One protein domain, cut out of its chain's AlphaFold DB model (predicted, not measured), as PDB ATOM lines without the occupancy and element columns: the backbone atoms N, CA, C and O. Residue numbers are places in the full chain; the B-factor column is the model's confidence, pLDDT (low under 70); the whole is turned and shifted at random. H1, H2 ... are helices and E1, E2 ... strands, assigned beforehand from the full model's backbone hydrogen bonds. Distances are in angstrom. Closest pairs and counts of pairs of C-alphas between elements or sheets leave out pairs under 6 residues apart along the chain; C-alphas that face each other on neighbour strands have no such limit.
ATOM      1  N   VAL A  93      80.814 138.554 128.715       84.19
ATOM      2  CA  VAL A  93      80.137 138.756 127.424       84.19
ATOM      3  C   VAL A  93      81.109 138.529 126.276       84.19
ATOM      4  O   VAL A  93      82.171 139.148 126.237       84.19
ATOM      5  N   SER A  94      80.714 137.689 125.320       87.25
ATOM      6  CA  SER A  94      81.448 137.467 124.070       87.25
ATOM      7  C   SER A  94      80.756 138.212 122.927       87.25
ATOM      8  O   SER A  94      79.605 137.913 122.601       87.25
ATOM      9  N   ALA A  95      81.449 139.176 122.328       84.19
ATOM     10  CA  ALA A  95      80.980 139.979 121.201       84.19
ATOM     11  C   ALA A  95      82.162 140.350 120.294       84.19
ATOM     12  O   ALA A  95      83.273 140.558 120.773       84.19
ATOM     13  N   ASP A  96      81.932 140.404 118.980       88.12
ATOM     14  CA  ASP A  96      82.927 140.852 117.992       88.12
ATOM     15  C   ASP A  96      84.287 140.125 118.087       88.12
ATOM     16  O   ASP A  96      85.357 140.708 117.923       88.12
ATOM     17  N   GLY A  97      84.249 138.821 118.394       88.38
ATOM     18  CA  GLY A  97      85.444 137.982 118.537       88.38
ATOM     19  C   GLY A  97      86.256 138.231 119.813       88.38
ATOM     20  O   GLY A  97      87.366 137.711 119.934       88.38
ATOM     21  N   ARG A  98      85.729 139.004 120.769       91.88
ATOM     22  CA  ARG A  98      86.338 139.230 122.083       91.88
ATOM     23  C   ARG A  98      85.379 138.898 123.215       91.88
ATOM     24  O   ARG A  98      84.194 139.212 123.172       91.88
ATOM     25  N   THR A  99      85.921 138.304 124.266       91.00
ATOM     26  CA  THR A  99      85.217 138.062 125.519       91.00
ATOM     27  C   THR A  99      85.733 139.048 126.547       91.00
ATOM     28  O   THR A  99      86.939 139.149 126.765       91.00
ATOM     29  N   THR A 100      84.815 139.798 127.149       90.00
ATOM     30  CA  THR A 100      85.101 140.713 128.254       90.00
ATOM     31  C   THR A 100      84.423 140.179 129.499       90.00
ATOM     32  O   THR A 100      83.222 139.905 129.472       90.00
ATOM     33  N   CYS A 101      85.201 140.013 130.559       86.38
ATOM     34  CA  CYS A 101      84.757 139.489 131.838       86.38
ATOM     35  C   CYS A 101      84.949 140.540 132.920       86.38
ATOM     36  O   CYS A 101      86.015 141.154 133.020       86.38
ATOM     37  N   THR A 102      83.918 140.708 133.734       85.50
ATOM     38  CA  THR A 102      83.906 141.602 134.883       85.50
ATOM     39  C   THR A 102      83.809 140.717 136.118       85.50
ATOM     40  O   THR A 102      82.720 140.242 136.427       85.50
ATOM     41  N   PRO A 103      84.918 140.460 136.833       77.69
ATOM     42  CA  PRO A 103      84.852 139.722 138.087       77.69
ATOM     43  C   PRO A 103      83.919 140.431 139.078       77.69
ATOM     44  O   PRO A 103      84.258 141.491 139.608       77.69
ATOM     45  N   THR A 104      82.747 139.859 139.359       67.12
ATOM     46  CA  THR A 104      81.788 140.437 140.316       67.12
ATOM     47  C   THR A 104      81.393 139.464 141.430       67.12
ATOM     48  O   THR A 104      81.990 138.400 141.628       67.12
ATOM     49  N   GLY A 105      80.436 139.875 142.267       58.59
ATOM     50  CA  GLY A 105      79.903 139.056 143.351       58.59
ATOM     51  C   GLY A 105      80.848 138.883 144.545       58.59
ATOM     52  O   GLY A 105      81.816 139.618 144.733       58.59
ATOM     53  N   ALA A 106      80.544 137.896 145.397       53.19
ATOM     54  CA  ALA A 106      81.233 137.678 146.675       53.19
ATOM     55  C   ALA A 106      82.746 137.425 146.535       53.19
ATOM     56  O   ALA A 106      83.489 137.645 147.489       53.19
ATOM     57  N   LYS A 107      83.200 136.961 145.361       64.06
ATOM     58  CA  LYS A 107      84.603 136.629 145.096       64.06
ATOM     59  C   LYS A 107      85.299 137.617 144.145       64.06
ATOM     60  O   LYS A 107      86.523 137.669 144.178       64.06
ATOM     61  N   GLY A 108      84.579 138.436 143.371       60.34
ATOM     62  CA  GLY A 108      85.160 139.338 142.360       60.34
ATOM     63  C   GLY A 108      85.671 140.697 142.861       60.34
ATOM     64  O   GLY A 108      86.459 141.345 142.179       60.34
ATOM     65  N   ASN A 109      85.281 141.132 144.065       69.56
ATOM     66  CA  ASN A 109      85.602 142.476 144.569       69.56
ATOM     67  C   ASN A 109      87.110 142.805 144.532       69.56
ATOM     68  O   ASN A 109      87.928 142.077 145.114       69.56
ATOM     69  N   GLY A 110      87.447 143.938 143.900       72.19
ATOM     70  CA  GLY A 110      88.809 144.479 143.798       72.19
ATOM     71  C   GLY A 110      89.661 143.899 142.664       72.19
ATOM     72  O   GLY A 110      90.865 144.146 142.642       72.19
ATOM     73  N   LEU A 111      89.068 143.125 141.750       82.50
ATOM     74  CA  LEU A 111      89.746 142.569 140.578       82.50
ATOM     75  C   LEU A 111      89.448 143.396 139.315       82.50
ATOM     76  O   LEU A 111      88.375 143.997 139.218       82.50
ATOM     77  N   PRO A 112      90.378 143.452 138.346       86.00
ATOM     78  CA  PRO A 112      90.187 144.212 137.120       86.00
ATOM     79  C   PRO A 112      89.215 143.525 136.156       86.00
ATOM     80  O   PRO A 112      89.101 142.300 136.118       86.00
ATOM     81  N   VAL A 113      88.594 144.335 135.300       86.81
ATOM     82  CA  VAL A 113      87.933 143.850 134.083       86.81
ATOM     83  C   VAL A 113      88.999 143.310 133.135       86.81
ATOM     84  O   VAL A 113      90.020 143.960 132.902       86.81
ATOM     85  N   VAL A 114      88.751 142.137 132.558       88.75
ATOM     86  CA  VAL A 114      89.675 141.489 131.622       88.75
ATOM     87  C   VAL A 114      89.023 141.271 130.269       88.75
ATOM     88  O   VAL A 114      87.819 141.052 130.168       88.75
ATOM     89  N   SER A 115      89.826 141.331 129.208       90.81
ATOM     90  CA  SER A 115      89.348 141.132 127.843       90.81
ATOM     91  C   SER A 115      90.355 140.328 127.031       90.81
ATOM     92  O   SER A 115      91.536 140.675 126.976       90.81
ATOM     93  N   PHE A 116      89.883 139.297 126.339       92.50
ATOM     94  CA  PHE A 116      90.700 138.404 125.517       92.50
ATOM     95  C   PHE A 116      89.942 137.973 124.250       92.50
ATOM     96  O   PHE A 116      88.716 138.080 124.204       92.50
ATOM     97  N   PRO A 117      90.636 137.520 123.190       94.88
ATOM     98  CA  PRO A 117      89.992 136.895 122.036       94.88
ATOM     99  C   PRO A 117      89.069 135.747 122.461       94.88
ATOM    100  O   PRO A 117      89.491 134.880 123.222       94.88
ATOM    101  N   THR A 118      87.827 135.737 121.972       92.62
ATOM    102  CA  THR A 118      86.847 134.685 122.274       92.62
ATOM    103  C   THR A 118      87.312 133.359 121.673       92.62
ATOM    104  O   THR A 118      87.412 133.264 120.445       92.62
ATOM    105  N   PRO A 119      87.570 132.318 122.483       91.31
ATOM    106  CA  PRO A 119      87.869 131.004 121.938       91.31
ATOM    107  C   PRO A 119      86.643 130.406 121.237       91.31
ATOM    108  O   PRO A 119      85.492 130.733 121.537       91.31
ATOM    109  N   GLY A 120      86.884 129.504 120.286       88.44
ATOM    110  CA  GLY A 120      85.808 128.877 119.518       88.44
ATOM    111  C   GLY A 120      84.762 128.206 120.419       88.44
ATOM    112  O   GLY A 120      85.099 127.602 121.434       88.44
ATOM    113  N   ASN A 121      83.490 128.285 120.028       84.81
ATOM    114  CA  ASN A 121      82.351 127.673 120.732       84.81
ATOM    115  C   ASN A 121      82.072 128.211 122.144       84.81
ATOM    116  O   ASN A 121      81.247 127.640 122.861       84.81
ATOM    117  N   TRP A 122      82.709 129.309 122.551       87.81
ATOM    118  CA  TRP A 122      82.301 130.002 123.766       87.81
ATOM    119  C   TRP A 122      80.913 130.630 123.584       87.81
ATOM    120  O   TRP A 122      80.615 131.179 122.518       87.81
ATOM    121  N   PRO A 123      80.042 130.564 124.604       85.94
ATOM    122  CA  PRO A 123      78.728 131.177 124.526       85.94
ATOM    123  C   PRO A 123      78.844 132.707 124.471       85.94
ATOM    124  O   PRO A 123      79.804 133.308 124.964       85.94
ATOM    125  N   SER A 124      77.816 133.351 123.916       83.62
ATOM    126  CA  SER A 124      77.706 134.818 123.885       83.62
ATOM    127  C   SER A 124      77.622 135.434 125.284       83.62
ATOM    128  O   SER A 124      77.989 136.593 125.481       83.62
ATOM    129  N   LYS A 125      77.159 134.653 126.264       79.75
ATOM    130  CA  LYS A 125      77.098 135.025 127.675       79.75
ATOM    131  C   LYS A 125      77.514 133.869 128.562       79.75
ATOM    132  O   LYS A 125      77.164 132.714 128.319       79.75
ATOM    133  N   PHE A 126      78.210 134.224 129.623       74.38
ATOM    134  CA  PHE A 126      78.765 133.301 130.587       74.38
ATOM    135  C   PHE A 126      78.601 133.956 131.956       74.38
ATOM    136  O   PHE A 126      79.214 134.977 132.233       74.38
ATOM    137  N   SER A 127      77.651 133.463 132.749       74.19
ATOM    138  CA  SER A 127      77.311 134.035 134.056       74.19
ATOM    139  C   SER A 127      76.473 133.075 134.884       74.19
ATOM    140  O   SER A 127      75.848 132.154 134.337       74.19
ATOM    141  N   ALA A 128      76.376 133.346 136.187       67.94
ATOM    142  CA  ALA A 128      75.466 132.626 137.076       67.94
ATOM    143  C   ALA A 128      74.008 132.701 136.592       67.94
ATOM    144  O   ALA A 128      73.282 131.709 136.642       67.94
ATOM    145  N   ALA A 129      73.588 133.860 136.076       65.31
ATOM    146  CA  ALA A 129      72.219 134.094 135.618       65.31
ATOM    147  C   ALA A 129      71.863 133.289 134.357       65.31
ATOM    148  O   ALA A 129      70.750 132.786 134.228       65.31
ATOM    149  N   THR A 130      72.807 133.155 133.424       69.62
ATOM    150  CA  THR A 130      72.577 132.445 132.154       69.62
ATOM    151  C   THR A 130      72.822 130.945 132.261       69.62
ATOM    152  O   THR A 130      72.239 130.173 131.506       69.62
ATOM    153  N   ASN A 131      73.669 130.516 133.199       71.75
ATOM    154  CA  ASN A 131      74.091 129.126 133.331       71.75
ATOM    155  C   ASN A 131      74.066 128.638 134.796       71.75
ATOM    156  O   ASN A 131      75.064 128.102 135.278       71.75
ATOM    157  N   PRO A 132      72.930 128.724 135.511       66.25
ATOM    158  CA  PRO A 132      72.867 128.567 136.974       66.25
ATOM    159  C   PRO A 132      73.253 127.177 137.505       66.25
ATOM    160  O   PRO A 132      73.536 127.021 138.690       66.25
ATOM    161  N   VAL A 133      73.242 126.154 136.647       66.31
ATOM    162  CA  VAL A 133      73.600 124.772 137.016       66.31
ATOM    163  C   VAL A 133      75.085 124.483 136.799       66.31
ATOM    164  O   VAL A 133      75.637 123.610 137.457       66.31
ATOM    165  N   ARG A 134      75.725 125.163 135.842       72.00
ATOM    166  CA  ARG A 134      77.104 124.862 135.419       72.00
ATOM    167  C   ARG A 134      78.103 125.939 135.808       72.00
ATOM    168  O   ARG A 134      79.292 125.645 135.906       72.00
ATOM    169  N   TYR A 135      77.619 127.163 135.982       76.31
ATOM    170  CA  TYR A 135      78.439 128.286 136.374       76.31
ATOM    171  C   TYR A 135      78.991 128.063 137.774       76.31
ATOM    172  O   TYR A 135      78.261 127.734 138.711       76.31
ATOM    173  N   HIS A 136      80.293 128.254 137.893       71.62
ATOM    174  CA  HIS A 136      81.012 128.198 139.148       71.62
ATOM    175  C   HIS A 136      82.071 129.295 139.156       71.62
ATOM    176  O   HIS A 136      82.614 129.661 138.113       71.62
ATOM    177  N   GLN A 137      82.349 129.799 140.355       78.12
ATOM    178  CA  GLN A 137      83.353 130.823 140.605       78.12
ATOM    179  C   GLN A 137      84.206 130.442 141.811       78.12
ATOM    180  O   GLN A 137      83.707 130.003 142.861       78.12
ATOM    181  N   TYR A 138      85.504 130.672 141.702       72.19
ATOM    182  CA  TYR A 138      86.453 130.433 142.774       72.19
ATOM    183  C   TYR A 138      87.422 131.596 142.907       72.19
ATOM    184  O   TYR A 138      87.734 132.305 141.957       72.19
ATOM    185  N   ARG A 139      87.882 131.789 144.139       80.50
ATOM    186  CA  ARG A 139      88.941 132.721 144.485       80.50
ATOM    187  C   ARG A 139      89.763 132.087 145.578       80.50
ATOM    188  O   ARG A 139      89.203 131.648 146.581       80.50
ATOM    189  N   TYR A 140      91.062 132.066 145.366       76.19
ATOM    190  CA  TYR A 140      92.039 131.649 146.350       76.19
ATOM    191  C   TYR A 140      93.133 132.703 146.422       76.19
ATOM    192  O   TYR A 140      93.391 133.442 145.469       76.19
ATOM    193  N   SER A 141      93.729 132.798 147.596       82.88
ATOM    194  CA  SER A 141      94.787 133.745 147.895       82.88
ATOM    195  C   SER A 141      95.877 133.023 148.658       82.88
ATOM    196  O   SER A 141      95.590 132.324 149.630       82.88
ATOM    197  N   THR A 142      97.113 133.199 148.213       85.31
ATOM    198  CA  THR A 142      98.294 132.692 148.904       85.31
ATOM    199  C   THR A 142      99.087 133.895 149.410       85.31
ATOM    200  O   THR A 142      99.444 134.749 148.591       85.31
ATOM    201  N   PRO A 143      99.370 133.997 150.722       88.12
ATOM    202  CA  PRO A 143     100.203 135.068 151.246       88.12
ATOM    203  C   PRO A 143     101.579 135.040 150.586       88.12
ATOM    204  O   PRO A 143     102.236 134.000 150.562       88.12
ATOM    205  N   ILE A 144     102.038 136.182 150.075       88.81
ATOM    206  CA  ILE A 144     103.367 136.279 149.452       88.81
ATOM    207  C   ILE A 144     104.482 136.434 150.498       88.81
ATOM    208  O   ILE A 144     105.665 136.389 150.164       88.81
ATOM    209  N   GLY A 145     104.121 136.626 151.771       90.88
ATOM    210  CA  GLY A 145     105.062 136.913 152.850       90.88
ATOM    211  C   GLY A 145     105.857 138.187 152.561       90.88
ATOM    212  O   GLY A 145     105.300 139.193 152.138       90.88
ATOM    213  N   ASN A 146     107.176 138.129 152.740       90.56
ATOM    214  CA  ASN A 146     108.074 139.270 152.516       90.56
ATOM    215  C   ASN A 146     108.537 139.414 151.052       90.56
ATOM    216  O   ASN A 146     109.503 140.125 150.776       90.56
ATOM    217  N   LYS A 147     107.922 138.690 150.111       91.44
ATOM    218  CA  LYS A 147     108.326 138.712 148.700       91.44
ATOM    219  C   LYS A 147     107.869 140.009 148.035       91.44
ATOM    220  O   LYS A 147     106.802 140.535 148.338       91.44
ATOM    221  N   ASN A 148     108.664 140.501 147.086       92.44
ATOM    222  CA  ASN A 148     108.300 141.677 146.303       92.44
ATOM    223  C   ASN A 148     107.081 141.352 145.398       92.44
ATOM    224  O   ASN A 148     107.177 140.427 144.583       92.44
ATOM    225  N   PRO A 149     105.966 142.109 145.493       91.56
ATOM    226  CA  PRO A 149     104.777 141.915 144.659       91.56
ATOM    227  C   PRO A 149     105.059 141.866 143.154       91.56
ATOM    228  O   PRO A 149     104.471 141.049 142.449       91.56
ATOM    229  N   ASP A 150     105.974 142.697 142.651       91.50
ATOM    230  CA  ASP A 150     106.317 142.758 141.228       91.50
ATOM    231  C   ASP A 150     107.110 141.533 140.779       91.50
ATOM    232  O   ASP A 150     106.872 141.013 139.689       91.50
ATOM    233  N   SER A 151     107.995 141.011 141.631       92.12
ATOM    234  CA  SER A 151     108.680 139.738 141.376       92.12
ATOM    235  C   SER A 151     107.688 138.583 141.286       92.12
ATOM    236  O   SER A 151     107.819 137.721 140.418       92.12
ATOM    237  N   VAL A 152     106.683 138.564 142.165       93.88
ATOM    238  CA  VAL A 152     105.641 137.527 142.161       93.88
ATOM    239  C   VAL A 152     104.771 137.651 140.910       93.88
ATOM    240  O   VAL A 152     104.568 136.652 140.224       93.88
ATOM    241  N   ARG A 153     104.328 138.862 140.541       93.50
ATOM    242  CA  ARG A 153     103.600 139.113 139.278       93.50
ATOM    243  C   ARG A 153     104.402 138.647 138.063       93.50
ATOM    244  O   ARG A 153     103.866 137.948 137.206       93.50
ATOM    245  N   ALA A 154     105.692 138.980 138.011       92.12
ATOM    246  CA  ALA A 154     106.584 138.554 136.938       92.12
ATOM    247  C   ALA A 154     106.758 137.029 136.901       92.12
ATOM    248  O   ALA A 154     106.769 136.449 135.815       92.12
ATOM    249  N   SER A 155     106.838 136.365 138.063       92.75
ATOM    250  CA  SER A 155     106.854 134.899 138.124       92.75
ATOM    251  C   SER A 155     105.581 134.310 137.543       92.75
ATOM    252  O   SER A 155     105.674 133.407 136.725       92.75
ATOM    253  N   VAL A 156     104.412 134.838 137.908       92.94
ATOM    254  CA  VAL A 156     103.120 134.333 137.422       92.94
ATOM    255  C   VAL A 156     103.005 134.477 135.904       92.94
ATOM    256  O   VAL A 156     102.573 133.541 135.242       92.94
ATOM    257  N   VAL A 157     103.448 135.601 135.336       93.56
ATOM    258  CA  VAL A 157     103.492 135.786 133.874       93.56
ATOM    259  C   VAL A 157     104.490 134.827 133.217       93.56
ATOM    260  O   VAL A 157     104.213 134.296 132.144       93.56
ATOM    261  N   LYS A 158     105.646 134.582 133.843       91.75
ATOM    262  CA  LYS A 158     106.669 133.656 133.335       91.75
ATOM    263  C   LYS A 158     106.239 132.187 133.433       91.75
ATOM    264  O   LYS A 158     106.605 131.386 132.572       91.75
ATOM    265  N   ASP A 159     105.481 131.856 134.473       90.88
ATOM    266  CA  ASP A 159     105.055 130.511 134.850       90.88
ATOM    267  C   ASP A 159     103.528 130.413 135.051       90.88
ATOM    268  O   ASP A 159     103.036 130.177 136.170       90.88
ATOM    269  N   PRO A 160     102.753 130.618 133.962       91.19
ATOM    270  CA  PRO A 160     101.308 130.812 134.046       91.19
ATOM    271  C   PRO A 160     100.547 129.531 134.385       91.19
ATOM    272  O   PRO A 160      99.493 129.616 135.016       91.19
ATOM    273  N   THR A 161     101.063 128.350 134.027       87.25
ATOM    274  CA  THR A 161     100.374 127.061 134.213       87.25
ATOM    275  C   THR A 161     101.204 126.040 135.004       87.25
ATOM    276  O   THR A 161     102.426 126.150 135.066       87.25
ATOM    277  N   PRO A 162     100.570 125.022 135.624       78.38
ATOM    278  CA  PRO A 162     101.277 123.976 136.372       78.38
ATOM    279  C   PRO A 162     102.279 123.148 135.561       78.38
ATOM    280  O   PRO A 162     103.310 122.752 136.100       78.38
ATOM    281  N   ASN A 163     101.978 122.879 134.288       73.38
ATOM    282  CA  ASN A 163     102.846 122.144 133.369       73.38
ATOM    283  C   ASN A 163     103.451 123.091 132.324       73.38
ATOM    284  O   ASN A 163     103.322 122.902 131.114       73.38
ATOM    285  N   ASN A 164     104.046 124.178 132.805       68.38
ATOM    286  CA  ASN A 164     104.663 125.173 131.949       68.38
ATOM    287  C   ASN A 164     106.028 124.687 131.431       68.38
ATOM    288  O   ASN A 164     106.970 124.498 132.198       68.38
ATOM    289  N   ASN A 165     106.144 124.544 130.112       67.69
ATOM    290  CA  ASN A 165     107.391 124.222 129.413       67.69
ATOM    291  C   ASN A 165     108.168 125.506 129.044       67.69
ATOM    292  O   ASN A 165     108.441 125.729 127.866       67.69
ATOM    293  N   ASP A 166     108.451 126.380 130.020       74.62
ATOM    294  CA  ASP A 166     109.102 127.697 129.828       74.62
ATOM    295  C   ASP A 166     108.400 128.607 128.801       74.62
ATOM    296  O   ASP A 166     109.014 129.280 127.969       74.62
ATOM    297  N   ARG A 167     107.069 128.638 128.859       89.19
ATOM    298  CA  ARG A 167     106.200 129.383 127.951       89.19
ATOM    299  C   ARG A 167     105.480 130.520 128.683       89.19
ATOM    300  O   ARG A 167     104.356 130.342 129.162       89.19
ATOM    301  N   PRO A 168     106.096 131.715 128.745       92.94
ATOM    302  CA  PRO A 168     105.496 132.858 129.417       92.94
ATOM    303  C   PRO A 168     104.194 133.285 128.732       92.94
ATOM    304  O   PRO A 168     104.037 133.172 127.511       92.94
ATOM    305  N   ALA A 169     103.274 133.828 129.522       93.62
ATOM    306  CA  ALA A 169     102.083 134.492 129.021       93.62
ATOM    307  C   ALA A 169     102.469 135.745 128.215       93.62
ATOM    308  O   ALA A 169     103.417 136.456 128.554       93.62
ATOM    309  N   THR A 170     101.734 136.016 127.138       95.25
ATOM    310  CA  THR A 170     101.991 137.153 126.233       95.25
ATOM    311  C   THR A 170     100.716 137.948 125.991       95.25
ATOM    312  O   THR A 170      99.616 137.437 126.174       95.25
ATOM    313  N   THR A 171     100.808 139.196 125.537       93.25
ATOM    314  CA  THR A 171      99.614 140.022 125.261       93.25
ATOM    315  C   THR A 171      98.736 139.449 124.143       93.25
ATOM    316  O   THR A 171      97.527 139.674 124.120       93.25
ATOM    317  N   THR A 172      99.323 138.670 123.232       92.38
ATOM    318  CA  THR A 172      98.625 137.966 122.144       92.38
ATOM    319  C   THR A 172      98.176 136.553 122.515       92.38
ATOM    320  O   THR A 172      97.443 135.924 121.752       92.38
ATOM    321  N   GLY A 173      98.599 136.061 123.679       93.44
ATOM    322  CA  GLY A 173      98.285 134.733 124.179       93.44
ATOM    323  C   GLY A 173      99.292 133.670 123.743       93.44
ATOM    324  O   GLY A 173      99.558 133.488 122.554       93.44
ATOM    325  N   THR A 174      99.800 132.916 124.716       94.69
ATOM    326  CA  THR A 174     100.698 131.771 124.511       94.69
ATOM    327  C   THR A 174      99.937 130.476 124.768       94.69
ATOM    328  O   THR A 174      99.278 130.353 125.795       94.69
ATOM    329  N   LEU A 175     100.013 129.506 123.851       91.81
ATOM    330  CA  LEU A 175      99.382 128.198 124.047       91.81
ATOM    331  C   LEU A 175     100.167 127.373 125.078       91.81
ATOM    332  O   LEU A 175     101.344 127.059 124.860       91.81
ATOM    333  N   ASN A 176      99.490 126.997 126.156       88.75
ATOM    334  CA  ASN A 176     100.033 126.325 127.326       88.75
ATOM    335  C   ASN A 176      99.191 125.122 127.741       88.75
ATOM    336  O   ASN A 176      98.021 125.000 127.391       88.75
ATOM    337  N   ASP A 177      99.815 124.237 128.512       84.19
ATOM    338  CA  ASP A 177      99.169 123.070 129.096       84.19
ATOM    339  C   ASP A 177      98.884 123.344 130.580       84.19
ATOM    340  O   ASP A 177      99.798 123.570 131.381       84.19
ATOM    341  N   ALA A 178      97.602 123.345 130.948       80.12
ATOM    342  CA  ALA A 178      97.137 123.498 132.322       80.12
ATOM    343  C   ALA A 178      97.016 122.161 133.074       80.12
ATOM    344  O   ALA A 178      96.403 122.111 134.142       80.12
ATOM    345  N   THR A 179      97.586 121.071 132.546       74.12
ATOM    346  CA  THR A 179      97.562 119.767 133.208       74.12
ATOM    347  C   THR A 179      98.152 119.875 134.619       74.12
ATOM    348  O   THR A 179      99.294 120.314 134.772       74.12
ATOM    349  N   PRO A 180      97.422 119.440 135.660       65.19
ATOM    350  CA  PRO A 180      97.941 119.411 137.021       65.19
ATOM    351  C   PRO A 180      99.201 118.546 137.162       65.19
ATOM    352  O   PRO A 180      99.343 117.529 136.475       65.19
ATOM    353  N   SER A 181     100.076 118.879 138.114       56.78
ATOM    354  CA  SER A 181     101.241 118.051 138.448       56.78
ATOM    355  C   SER A 181     100.833 116.633 138.891       56.78
ATOM    356  O   SER A 181      99.735 116.403 139.400       56.78
ATOM    357  N   THR A 182     101.733 115.673 138.666       52.69
ATOM    358  CA  THR A 182     101.553 114.218 138.445       52.69
ATOM    359  C   THR A 182     100.709 113.406 139.454       52.69
ATOM    360  O   THR A 182     100.460 112.229 139.212       52.69
ATOM    361  N   GLY A 183     100.193 113.986 140.538       50.88
ATOM    362  CA  GLY A 183      99.276 113.320 141.480       50.88
ATOM    363  C   GLY A 183      97.794 113.351 141.073       50.88
ATOM    364  O   GLY A 183      97.020 112.492 141.488       50.88
ATOM    365  N   PHE A 184      97.387 114.301 140.225       52.62
ATOM    366  CA  PHE A 184      95.968 114.612 139.999       52.62
ATOM    367  C   PHE A 184      95.284 113.860 138.854       52.62
ATOM    368  O   PHE A 184      94.054 113.776 138.794       52.62
ATOM    369  N   ARG A 185      96.075 113.304 137.928       49.34
ATOM    370  CA  ARG A 185      95.568 112.618 136.727       49.34
ATOM    371  C   ARG A 185      94.661 111.422 137.055       49.34
ATOM    372  O   ARG A 185      93.825 111.058 136.230       49.34
ATOM    373  N   ASN A 186      94.786 110.856 138.257       42.66
ATOM    374  CA  ASN A 186      94.129 109.608 138.641       42.66
ATOM    375  C   ASN A 186      92.705 109.778 139.206       42.66
ATOM    376  O   ASN A 186      91.949 108.813 139.175       42.66
ATOM    377  N   LEU A 187      92.308 110.966 139.691       43.72
ATOM    378  CA  LEU A 187      91.049 111.135 140.444       43.72
ATOM    379  C   LEU A 187      89.881 111.719 139.621       43.72
ATOM    380  O   LEU A 187      88.727 111.400 139.886       43.72
ATOM    381  N   LEU A 188      90.151 112.531 138.591       46.19
ATOM    382  CA  LEU A 188      89.111 113.203 137.778       46.19
ATOM    383  C   LEU A 188      88.761 112.496 136.454       46.19
ATOM    384  O   LEU A 188      88.014 113.046 135.632       46.19
ATOM    385  N   GLY A 189      89.284 111.281 136.250       48.09
ATOM    386  CA  GLY A 189      89.155 110.524 135.006       48.09
ATOM    387  C   GLY A 189      89.833 111.252 133.846       48.09
ATOM    388  O   GLY A 189      89.288 112.231 133.340       48.09
ATOM    389  N   SER A 190      91.024 110.773 133.466       51.97
ATOM    390  CA  SER A 190      91.867 111.199 132.336       51.97
ATOM    391  C   SER A 190      91.408 112.495 131.654       51.97
ATOM    392  O   SER A 190      90.631 112.480 130.697       51.97
ATOM    393  N   ILE A 191      91.828 113.642 132.195       55.84
ATOM    394  CA  ILE A 191      91.629 114.926 131.524       55.84
ATOM    395  C   ILE A 191      92.558 114.916 130.305       55.84
ATOM    396  O   ILE A 191      93.772 115.011 130.452       55.84
ATOM    397  N   VAL A 192      91.980 114.683 129.126       58.28
ATOM    398  CA  VAL A 192      92.708 114.365 127.883       58.28
ATOM    399  C   VAL A 192      93.196 115.603 127.138       58.28
ATOM    400  O   VAL A 192      94.182 115.518 126.417       58.28
ATOM    401  N   ASN A 193      92.528 116.745 127.321       72.06
ATOM    402  CA  ASN A 193      92.953 118.028 126.767       72.06
ATOM    403  C   ASN A 193      92.837 119.119 127.846       72.06
ATOM    404  O   ASN A 193      91.747 119.327 128.402       72.06
ATOM    405  N   ASN A 194      93.973 119.768 128.120       77.38
ATOM    406  CA  ASN A 194      94.157 120.856 129.082       77.38
ATOM    407  C   ASN A 194      94.772 122.102 128.420       77.38
ATOM    408  O   ASN A 194      95.457 122.889 129.072       77.38
ATOM    409  N   ASP A 195      94.533 122.279 127.121       86.19
ATOM    410  CA  ASP A 195      95.073 123.400 126.363       86.19
ATOM    411  C   ASP A 195      94.411 124.712 126.803       86.19
ATOM    412  O   ASP A 195      93.190 124.897 126.715       86.19
ATOM    413  N   VAL A 196      95.230 125.641 127.278       90.25
ATOM    414  CA  VAL A 196      94.825 127.003 127.625       90.25
ATOM    415  C   VAL A 196      95.678 127.998 126.860       90.25
ATOM    416  O   VAL A 196      96.828 127.727 126.516       90.25
ATOM    417  N   LYS A 197      95.144 129.188 126.621       93.81
ATOM    418  CA  LYS A 197      95.922 130.321 126.141       93.81
ATOM    419  C   LYS A 197      96.148 131.299 127.285       93.81
ATOM    420  O   LYS A 197      95.191 131.824 127.850       93.81
ATOM    421  N   SER A 198      97.415 131.511 127.623       95.19
ATOM    422  CA  SER A 198      97.846 132.381 128.719       95.19
ATOM    423  C   SER A 198      98.171 133.772 128.194       95.19
ATOM    424  O   SER A 198      99.052 133.932 127.340       95.19
ATOM    425  N   TYR A 199      97.490 134.779 128.724       96.19
ATOM    426  CA  TYR A 199      97.663 136.176 128.364       96.19
ATOM    427  C   TYR A 199      98.316 136.962 129.493       96.19
ATOM    428  O   TYR A 199      97.985 136.779 130.659       96.19
ATOM    429  N   SER A 200      99.209 137.880 129.140       94.75
ATOM    430  CA  SER A 200      99.665 138.928 130.053       94.75
ATOM    431  C   SER A 200      98.862 140.198 129.791       94.75
ATOM    432  O   SER A 200      98.813 140.668 128.651       94.75
ATOM    433  N   ALA A 201      98.268 140.772 130.828       90.06
ATOM    434  CA  ALA A 201      97.532 142.025 130.761       90.06
ATOM    435  C   ALA A 201      98.041 143.000 131.823       90.06
ATOM    436  O   ALA A 201      98.671 142.612 132.807       90.06
ATOM    437  N   THR A 202      97.753 144.277 131.623       88.50
ATOM    438  CA  THR A 202      98.042 145.325 132.595       88.50
ATOM    439  C   THR A 202      96.751 146.076 132.863       88.50
ATOM    440  O   THR A 202      96.031 146.403 131.919       88.50
ATOM    441  N   ASP A 203      96.426 146.303 134.133       81.94
ATOM    442  CA  ASP A 203      95.249 147.095 134.482       81.94
ATOM    443  C   ASP A 203      95.501 148.603 134.311       81.94
ATOM    444  O   ASP A 203      96.598 149.055 133.975       81.94
ATOM    445  N   GLN A 204      94.463 149.402 134.555       76.94
ATOM    446  CA  GLN A 204      94.511 150.865 134.462       76.94
ATOM    447  C   GLN A 204      95.576 151.529 135.356       76.94
ATOM    448  O   GLN A 204      95.958 152.667 135.097       76.94
ATOM    449  N   ASN A 205      96.061 150.831 136.386       79.31
ATOM    450  CA  ASN A 205      97.073 151.319 137.319       79.31
ATOM    451  C   ASN A 205      98.485 150.829 136.964       79.31
ATOM    452  O   ASN A 205      99.419 151.054 137.733       79.31
ATOM    453  N   GLY A 206      98.666 150.144 135.832       82.25
ATOM    454  CA  GLY A 206      99.967 149.602 135.447       82.25
ATOM    455  C   GLY A 206     100.309 148.269 136.120       82.25
ATOM    456  O   GLY A 206     101.439 147.799 135.988       82.25
ATOM    457  N   VAL A 207      99.369 147.634 136.831       85.12
ATOM    458  CA  VAL A 207      99.628 146.370 137.532       85.12
ATOM    459  C   VAL A 207      99.501 145.199 136.565       85.12
ATOM    460  O   VAL A 207      98.516 145.090 135.839       85.12
ATOM    461  N   ALA A 208     100.500 144.316 136.558       88.75
ATOM    462  CA  ALA A 208     100.509 143.128 135.714       88.75
ATOM    463  C   ALA A 208      99.589 142.017 136.250       88.75
ATOM    464  O   ALA A 208      99.612 141.687 137.439       88.75
ATOM    465  N   TRP A 209      98.847 141.411 135.326       92.56
ATOM    466  CA  TRP A 209      97.914 140.309 135.527       92.56
ATOM    467  C   TRP A 209      98.160 139.213 134.490       92.56
ATOM    468  O   TRP A 209      98.537 139.481 133.347       92.56
ATOM    469  N   GLU A 210      97.912 137.974 134.883       95.19
ATOM    470  CA  GLU A 210      97.965 136.801 134.015       95.19
ATOM    471  C   GLU A 210      96.556 136.233 133.848       95.19
ATOM    472  O   GLU A 210      95.780 136.208 134.804       95.19
ATOM    473  N   ILE A 211      96.205 135.825 132.630       95.25
ATOM    474  CA  ILE A 211      94.887 135.289 132.303       95.25
ATOM    475  C   ILE A 211      95.056 133.980 131.538       95.25
ATOM    476  O   ILE A 211      95.413 133.993 130.361       95.25
ATOM    477  N   ASN A 212      94.703 132.861 132.152       93.44
ATOM    478  CA  ASN A 212      94.605 131.576 131.473       93.44
ATOM    479  C   ASN A 212      93.187 131.379 130.947       93.44
ATOM    480  O   ASN A 212      92.237 131.344 131.724       93.44
ATOM    481  N   VAL A 213      93.033 131.216 129.638       93.38
ATOM    482  CA  VAL A 213      91.735 131.030 128.979       93.38
ATOM    483  C   VAL A 213      91.671 129.631 128.389       93.38
ATOM    484  O   VAL A 213      92.555 129.237 127.637       93.38
ATOM    485  N   THR A 214      90.631 128.869 128.711       91.12
ATOM    486  CA  THR A 214      90.449 127.528 128.138       91.12
ATOM    487  C   THR A 214      90.210 127.587 126.630       91.12
ATOM    488  O   THR A 214      89.351 128.328 126.148       91.12
ATOM    489  N   GLU A 215      90.939 126.769 125.873       89.31
ATOM    490  CA  GLU A 215      90.664 126.598 124.448       89.31
ATOM    491  C   GLU A 215      89.376 125.782 124.239       89.31
ATOM    492  O   GLU A 215      88.826 125.165 125.159       89.31
ATOM    493  N   SER A 216      88.845 125.792 123.017       84.38
ATOM    494  CA  SER A 216      87.564 125.142 122.689       84.38
ATOM    495  C   SER A 216      87.575 123.622 122.913       84.38
ATOM    496  O   SER A 216      86.535 123.026 123.189       84.38
ATOM    497  N   SER A 217      88.752 123.002 122.817       81.25
ATOM    498  CA  SER A 217      88.990 121.574 123.032       81.25
ATOM    499  C   SER A 217      89.269 121.206 124.491       81.25
ATOM    500  O   SER A 217      89.327 120.018 124.813       81.25
ATOM    501  N   HIS A 218      89.436 122.191 125.377       80.62
ATOM    502  CA  HIS A 218      89.744 121.954 126.782       80.62
ATOM    503  C   HIS A 218      88.580 121.228 127.473       80.62
ATOM    504  O   HIS A 218      87.413 121.595 127.340       80.62
ATOM    505  N   THR A 219      88.888 120.224 128.294       74.75
ATOM    506  CA  THR A 219      87.871 119.354 128.930       74.75
ATOM    507  C   THR A 219      86.925 120.112 129.876       74.75
ATOM    508  O   THR A 219      85.808 119.673 130.156       74.75
ATOM    509  N   LEU A 220      87.393 121.248 130.392       76.00
ATOM    510  CA  LEU A 220      86.660 122.154 131.285       76.00
ATOM    511  C   LEU A 220      86.180 123.444 130.595       76.00
ATOM    512  O   LEU A 220      85.685 124.339 131.270       76.00
ATOM    513  N   SER A 221      86.329 123.542 129.270       81.69
ATOM    514  CA  SER A 221      85.846 124.690 128.500       81.69
ATOM    515  C   SER A 221      84.324 124.851 128.635       81.69
ATOM    516  O   SER A 221      83.606 123.844 128.716       81.69
ATOM    517  N   PRO A 222      83.788 126.084 128.600       87.94
ATOM    518  CA  PRO A 222      84.484 127.376 128.656       87.94
ATOM    519  C   PRO A 222      84.832 127.798 130.092       87.94
ATOM    520  O   PRO A 222      84.134 127.439 131.046       87.94
ATOM    521  N   GLY A 223      85.872 128.618 130.234       88.00
ATOM    522  CA  GLY A 223      86.328 129.168 131.512       88.00
ATOM    523  C   GLY A 223      87.673 129.885 131.422       88.00
ATOM    524  O   GLY A 223      88.439 129.668 130.476       88.00
ATOM    525  N   TYR A 224      87.953 130.737 132.406       90.12
ATOM    526  CA  TYR A 224      89.220 131.456 132.536       90.12
ATOM    527  C   TYR A 224      89.679 131.546 133.993       90.12
ATOM    528  O   TYR A 224      88.885 131.388 134.923       90.12
ATOM    529  N   VAL A 225      90.969 131.827 134.173       90.00
ATOM    530  CA  VAL A 225      91.601 132.101 135.466       90.00
ATOM    531  C   VAL A 225      92.420 133.372 135.349       90.00
ATOM    532  O   VAL A 225      93.335 133.444 134.541       90.00
ATOM    533  N   LEU A 226      92.089 134.362 136.164       91.44
ATOM    534  CA  LEU A 226      92.818 135.603 136.362       91.44
ATOM    535  C   LEU A 226      93.722 135.474 137.590       91.44
ATOM    536  O   LEU A 226      93.249 135.103 138.663       91.44
ATOM    537  N   ARG A 227      95.001 135.820 137.462       92.50
ATOM    538  CA  ARG A 227      95.992 135.741 138.543       92.50
ATOM    539  C   ARG A 227      96.779 137.042 138.659       92.50
ATOM    540  O   ARG A 227      97.190 137.622 137.656       92.50
ATOM    541  N   GLY A 228      97.005 137.494 139.887       91.69
ATOM    542  CA  GLY A 228      97.736 138.729 140.172       91.69
ATOM    543  C   GLY A 228      97.901 138.985 141.664       91.69
ATOM    544  O   GLY A 228      97.329 138.287 142.497       91.69
ATOM    545  N   VAL A 229      98.707 139.982 142.022       90.81
ATOM    546  CA  VAL A 229      98.972 140.315 143.432       90.81
ATOM    547  C   VAL A 229      98.124 141.505 143.868       90.81
ATOM    548  O   VAL A 229      98.278 142.603 143.323       90.81
ATOM    549  N   VAL A 230      97.282 141.281 144.880       86.31
ATOM    550  CA  VAL A 230      96.420 142.281 145.524       86.31
ATOM    551  C   VAL A 230      96.825 142.387 146.991       86.31
ATOM    552  O   VAL A 230      96.671 141.432 147.749       86.31
ATOM    553  N   GLY A 231      97.352 143.543 147.399       86.44
ATOM    554  CA  GLY A 231      97.944 143.696 148.730       86.44
ATOM    555  C   GLY A 231      99.146 142.763 148.912       86.44
ATOM    556  O   GLY A 231     100.060 142.767 148.092       86.44
ATOM    557  N   ASP A 232      99.120 141.951 149.967       86.00
ATOM    558  CA  ASP A 232     100.128 140.938 150.304       86.00
ATOM    559  C   ASP A 232      99.731 139.516 149.853       86.00
ATOM    560  O   ASP A 232     100.310 138.521 150.292       86.00
ATOM    561  N   GLN A 233      98.731 139.406 148.975       88.69
ATOM    562  CA  GLN A 233      98.190 138.132 148.519       88.69
ATOM    563  C   GLN A 233      98.400 137.943 147.019       88.69
ATOM    564  O   GLN A 233      97.985 138.779 146.213       88.69
ATOM    565  N   LEU A 234      98.951 136.792 146.629       90.69
ATOM    566  CA  LEU A 234      98.805 136.285 145.270       90.69
ATOM    567  C   LEU A 234      97.392 135.723 145.139       90.69
ATOM    568  O   LEU A 234      97.080 134.657 145.671       90.69
ATOM    569  N   VAL A 235      96.535 136.477 144.462       88.69
ATOM    570  CA  VAL A 235      95.144 136.131 144.214       88.69
ATOM    571  C   VAL A 235      95.041 135.425 142.882       88.69
ATOM    572  O   VAL A 235      95.603 135.857 141.876       88.69
ATOM    573  N   SER A 236      94.219 134.395 142.874       87.75
ATOM    574  CA  SER A 236      93.711 133.839 141.647       87.75
ATOM    575  C   SER A 236      92.206 133.705 141.730       87.75
ATOM    576  O   SER A 236      91.647 133.259 142.735       87.75
ATOM    577  N   TYR A 237      91.557 134.091 140.652       85.81
ATOM    578  CA  TYR A 237      90.123 134.120 140.496       85.81
ATOM    579  C   TYR A 237      89.780 133.406 139.206       85.81
ATOM    580  O   TYR A 237      90.417 133.653 138.190       85.81
ATOM    581  N   GLY A 238      88.796 132.525 139.226       84.56
ATOM    582  CA  GLY A 238      88.379 131.864 138.005       84.56
ATOM    583  C   GLY A 238      86.896 131.606 137.972       84.56
ATOM    584  O   GLY A 238      86.226 131.482 139.000       84.56
ATOM    585  N   GLU A 239      86.413 131.517 136.747       84.12
ATOM    586  CA  GLU A 239      85.027 131.255 136.426       84.12
ATOM    587  C   GLU A 239      84.978 130.195 135.326       84.12
ATOM    588  O   GLU A 239      85.865 130.128 134.465       84.12
ATOM    589  N   GLY A 240      83.923 129.380 135.306       84.00
ATOM    590  CA  GLY A 240      83.759 128.340 134.288       84.00
ATOM    591  C   GLY A 240      82.327 127.838 134.133       84.00
ATOM    592  O   GLY A 240      81.495 128.015 135.021       84.00
ATOM    593  N   LEU A 241      82.060 127.134 133.026       77.00
ATOM    594  CA  LEU A 241      80.866 126.285 132.835       77.00
ATOM    595  C   LEU A 241      81.211 124.789 132.727       77.00
ATOM    596  O   LEU A 241      80.345 123.967 132.398       77.00
ATOM    597  N   GLY A 242      82.473 124.422 132.969       71.69
ATOM    598  CA  GLY A 242      82.949 123.044 132.946       71.69
ATOM    599  C   GLY A 242      82.101 122.135 133.838       71.69
ATOM    600  O   GLY A 242      82.114 122.239 135.064       71.69
ATOM    601  N   ARG A 243      81.379 121.184 133.227       61.47
ATOM    602  CA  ARG A 243      80.469 120.262 133.939       61.47
ATOM    603  C   ARG A 243      81.152 119.475 135.057       61.47
ATOM    604  O   ARG A 243      80.506 119.183 136.051       61.47
ATOM    605  N   LYS A 244      82.433 119.127 134.890       57.75
ATOM    606  CA  LYS A 244      83.211 118.390 135.899       57.75
ATOM    607  C   LYS A 244      83.532 119.227 137.145       57.75
ATOM    608  O   LYS A 244      83.822 118.646 138.179       57.75
ATOM    609  N   GLN A 245      83.475 120.554 137.045       52.94
ATOM    610  CA  GLN A 245      83.735 121.478 138.155       52.94
ATOM    611  C   GLN A 245      82.432 121.846 138.875       52.94
ATOM    612  O   GLN A 245      82.409 121.994 140.086       52.94
ATOM    613  N   ALA A 246      81.311 121.862 138.149       47.97
ATOM    614  CA  ALA A 246      79.986 122.137 138.703       47.97
ATOM    615  C   ALA A 246      79.407 121.026 139.618       47.97
ATOM    616  O   ALA A 246      78.306 121.187 140.142       47.97
ATOM    617  N   LEU A 247      80.096 119.887 139.795       42.12
ATOM    618  CA  LEU A 247      79.567 118.680 140.460       42.12
ATOM    619  C   LEU A 247      79.794 118.610 141.985       42.12
ATOM    620  O   LEU A 247      79.564 117.561 142.587       42.12
ATOM    621  N   GLY A 248      80.135 119.724 142.636       42.75
ATOM    622  CA  GLY A 248      80.074 119.866 144.095       42.75
ATOM    623  C   GLY A 248      81.419 120.158 144.777       42.75
ATOM    624  O   GLY A 248      82.450 120.266 144.119       42.75
ATOM    625  N   PRO A 249      81.432 120.278 146.118       39.19
ATOM    626  CA  PRO A 249      82.573 120.804 146.880       39.19
ATOM    627  C   PRO A 249      83.864 119.979 146.747       39.19
ATOM    628  O   PRO A 249      84.953 120.515 146.939       39.19
ATOM    629  N   MET A 250      83.764 118.695 146.387       34.88
ATOM    630  CA  MET A 250      84.929 117.836 146.169       34.88
ATOM    631  C   MET A 250      85.698 118.190 144.889       34.88
ATOM    632  O   MET A 250      86.920 118.241 144.935       34.88
ATOM    633  N   SER A 251      85.028 118.475 143.762       44.38
ATOM    634  CA  SER A 251      85.720 118.875 142.523       44.38
ATOM    635  C   SER A 251      86.338 120.267 142.635       44.38
ATOM    636  O   SER A 251      87.434 120.486 142.122       44.38
ATOM    637  N   ASP A 252      85.674 121.175 143.354       49.22
ATOM    638  CA  ASP A 252      86.185 122.520 143.620       49.22
ATOM    639  C   ASP A 252      87.452 122.480 144.480       49.22
ATOM    640  O   ASP A 252      88.463 123.038 144.069       49.22
ATOM    641  N   SER A 253      87.439 121.781 145.627       49.12
ATOM    642  CA  SER A 253      88.630 121.637 146.488       49.12
ATOM    643  C   SER A 253      89.828 121.122 145.699       49.12
ATOM    644  O   SER A 253      90.927 121.645 145.803       49.12
ATOM    645  N   LEU A 254      89.573 120.139 144.845       54.00
ATOM    646  CA  LEU A 254      90.588 119.472 144.065       54.00
ATOM    647  C   LEU A 254      91.229 120.389 143.001       54.00
ATOM    648  O   LEU A 254      92.449 120.468 142.883       54.00
ATOM    649  N   ILE A 255      90.428 121.119 142.228       58.16
ATOM    650  CA  ILE A 255      90.962 122.078 141.245       58.16
ATOM    651  C   ILE A 255      91.628 123.273 141.935       58.16
ATOM    652  O   ILE A 255      92.601 123.816 141.411       58.16
ATOM    653  N   ASN A 256      91.147 123.655 143.118       61.38
ATOM    654  CA  ASN A 256      91.770 124.699 143.922       61.38
ATOM    655  C   ASN A 256      93.182 124.293 144.371       61.38
ATOM    656  O   ASN A 256      94.086 125.117 144.266       61.38
ATOM    657  N   ASP A 257      93.399 123.036 144.777       65.81
ATOM    658  CA  ASP A 257      94.717 122.539 145.208       65.81
ATOM    659  C   ASP A 257      95.780 122.694 144.107       65.81
ATOM    660  O   ASP A 257      96.889 123.160 144.364       65.81
ATOM    661  N   VAL A 258      95.416 122.417 142.848       68.12
ATOM    662  CA  VAL A 258      96.316 122.566 141.684       68.12
ATOM    663  C   VAL A 258      96.868 123.981 141.573       68.12
ATOM    664  O   VAL A 258      98.046 124.198 141.266       68.12
ATOM    665  N   TRP A 259      95.999 124.958 141.791       72.00
ATOM    666  CA  TRP A 259      96.376 126.344 141.653       72.00
ATOM    667  C   TRP A 259      96.978 126.949 142.919       72.00
ATOM    668  O   TRP A 259      97.789 127.868 142.805       72.00
ATOM    669  N   ILE A 260      96.635 126.436 144.101       74.88
ATOM    670  CA  ILE A 260      97.338 126.746 145.350       74.88
ATOM    671  C   ILE A 260      98.803 126.317 145.220       74.88
ATOM    672  O   ILE A 260      99.699 127.132 145.449       74.88
ATOM    673  N   ASP A 261      99.050 125.098 144.738       78.44
ATOM    674  CA  ASP A 261     100.399 124.594 144.477       78.44
ATOM    675  C   ASP A 261     101.138 125.457 143.447       78.44
ATOM    676  O   ASP A 261     102.309 125.797 143.628       78.44
ATOM    677  N   GLN A 262     100.463 125.852 142.360       84.00
ATOM    678  CA  GLN A 262     101.074 126.725 141.354       84.00
ATOM    679  C   GLN A 262     101.346 128.131 141.894       84.00
ATOM    680  O   GLN A 262     102.359 128.733 141.532       84.00
ATOM    681  N   ASN A 263     100.488 128.673 142.756       86.88
ATOM    682  CA  ASN A 263     100.741 129.941 143.433       86.88
ATOM    683  C   ASN A 263     101.976 129.845 144.328       86.88
ATOM    684  O   ASN A 263     102.852 130.701 144.223       86.88
ATOM    685  N   GLN A 264     102.091 128.786 145.132       87.44
ATOM    686  CA  GLN A 264     103.256 128.586 145.988       87.44
ATOM    687  C   GLN A 264     104.543 128.476 145.162       87.44
ATOM    688  O   GLN A 264     105.495 129.207 145.418       87.44
ATOM    689  N   ARG A 265     104.538 127.680 144.081       87.38
ATOM    690  CA  ARG A 265     105.684 127.591 143.156       87.38
ATOM    691  C   ARG A 265     106.083 128.948 142.578       87.38
ATOM    692  O   ARG A 265     107.271 129.226 142.441       87.38
ATOM    693  N   ASN A 266     105.111 129.792 142.235       90.94
ATOM    694  CA  ASN A 266     105.376 131.139 141.730       90.94
ATOM    695  C   ASN A 266     105.985 132.058 142.791       90.94
ATOM    696  O   ASN A 266     106.903 132.823 142.503       90.94
ATOM    697  N   ILE A 267     105.495 131.975 144.024       90.88
ATOM    698  CA  ILE A 267     106.036 132.738 145.149       90.88
ATOM    699  C   ILE A 267     107.484 132.311 145.420       90.88
ATOM    700  O   ILE A 267     108.357 133.173 145.536       90.88
ATOM    701  N   ASP A 268     107.766 131.010 145.430       89.69
ATOM    702  CA  ASP A 268     109.108 130.473 145.679       89.69
ATOM    703  C   ASP A 268     110.090 130.852 144.554       89.69
ATOM    704  O   ASP A 268     111.204 131.303 144.815       89.69
ATOM    705  N   LYS A 269     109.663 130.763 143.286       86.94
ATOM    706  CA  LYS A 269     110.483 131.146 142.118       86.94
ATOM    707  C   LYS A 269     110.703 132.658 141.986       86.94
ATOM    708  O   LYS A 269     111.621 133.076 141.275       86.94
ATOM    709  N   SER A 270     109.897 133.484 142.655       86.56
ATOM    710  CA  SER A 270     109.989 134.945 142.540       86.56
ATOM    711  C   SER A 270     111.289 135.533 143.112       86.56
ATOM    712  O   SER A 270     111.698 136.616 142.691       86.56
ATOM    713  N   GLU A 271     111.993 134.815 143.997       70.06
ATOM    714  CA  GLU A 271     113.242 135.283 144.627       70.06
ATOM    715  C   GLU A 271     114.410 135.466 143.644       70.06
ATOM    716  O   GLU A 271     115.338 136.218 143.931       70.06
ATOM    717  N   GLY A 272     114.365 134.827 142.470       56.28
ATOM    718  CA  GLY A 272     115.425 134.904 141.455       56.28
ATOM    719  C   GLY A 272     115.154 135.868 140.294       56.28
ATOM    720  O   GLY A 272     116.008 136.026 139.426       56.28
ATOM    721  N   ILE A 273     113.974 136.496 140.232       58.47
ATOM    722  CA  ILE A 273     113.537 137.279 139.057       58.47
ATOM    723  C   ILE A 273     114.050 138.734 139.096       58.47
ATOM    724  O   ILE A 273     114.128 139.387 138.059       58.47
TER     725      ILE A 273
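What this domain is: This is residues 93 to 273 of the 280 residues of the protein "Wall-associated protein" of Xanthomonas citri pv. malvacearum str. GSPB2388 (UniProt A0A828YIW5). What does this domain look like? A twisted sheet of six strands, E4 to E9, has H2 and the long H3 packed over one face, while a small three-stranded sheet, E1 to E3, partly covers the other face with its strands crossed; short H1 is on that other face too. What are the parts? The printed part has 181 residues, with three named helices and nine named strands in the order E1 E2 H1 E3 E4 H2 E5 E6 E7 E8 E9 H3, a mixed class; the sheets, E4 E9 E8 E7 E6 E5 and E1 E2 E3, are antiparallel. How large is it? It is compact, with a radius of gyration of the C-alphas of 15.2 A and spans of 41 by 39 by 30 A.

Where its parts are: Where does the first half run? E1, residues 93 to 95, begins at C-alpha 93 (80.137, 138.756, 127.424); E2 is 98 to 101, H1 105 to 108 and E3 114 to 117. E4, 136 to 143, is 23.7 A long, and H2, 149 to 158, is 14.1 A. What follows? E5 is 174 to 177, E6 195 to 202 at 23.0 A, E7 208 to 214 at 20.0 A, E8 223 to 230 at 21.7 A and E9 233 to 240 at 22.5 A. H3, 249 to 272, is 36.2 A long and ends at C-alpha 272 (115.425, 134.904, 141.455).

How they stand to each other: How are strands paired? E2 pairs with E1 at N 93 and O 100, 2.9 A, and with E3 at N 99 and O 116, 2.8 A. E5 E6 E7 E8 E9 form a meander, each strand the antiparallel neighbour of the one before, for instance with N 199 and O 211 of E6 and E7 2.8 A apart; E4 and E9 have N 138 and O 238 at 2.9 A. How do the sheets meet? They form a sandwich, two sheets face to face, their best planes 40 degrees apart; the closest C-alphas of E3 and E6, Phe 116 and Tyr 199, are 7.8 A apart. Where are the helices? H2 and H3 are on the same face of the large sheet, at heights of 7.7 A and 8.9 A, and H1 is on the opposite face. H2 and residues 263 to 271 of H3 touch, closest at the C-alphas of Val 152 and Ser 270, 5.1 A, their lines only just about perpendicular at 70.4 degrees. How are the helix backbones? Every O i to N i+4 pair is within hydrogen-bond range in H2, 16 of 20 in H3, and H1 is too short for one.

The domain as a whole: How far does it reach? The two C-alphas farthest apart, of Thr 130 and Gly 272, are 43.9 A apart, and the printed part has no cut. Which links are long? They are E3 to E4, H2 to E5 and E5 to E6. Where is confidence low? The mean pLDDT of the printed part is 78.8, with 44 residues under 70, among them 180 to 192 and 243 to 258.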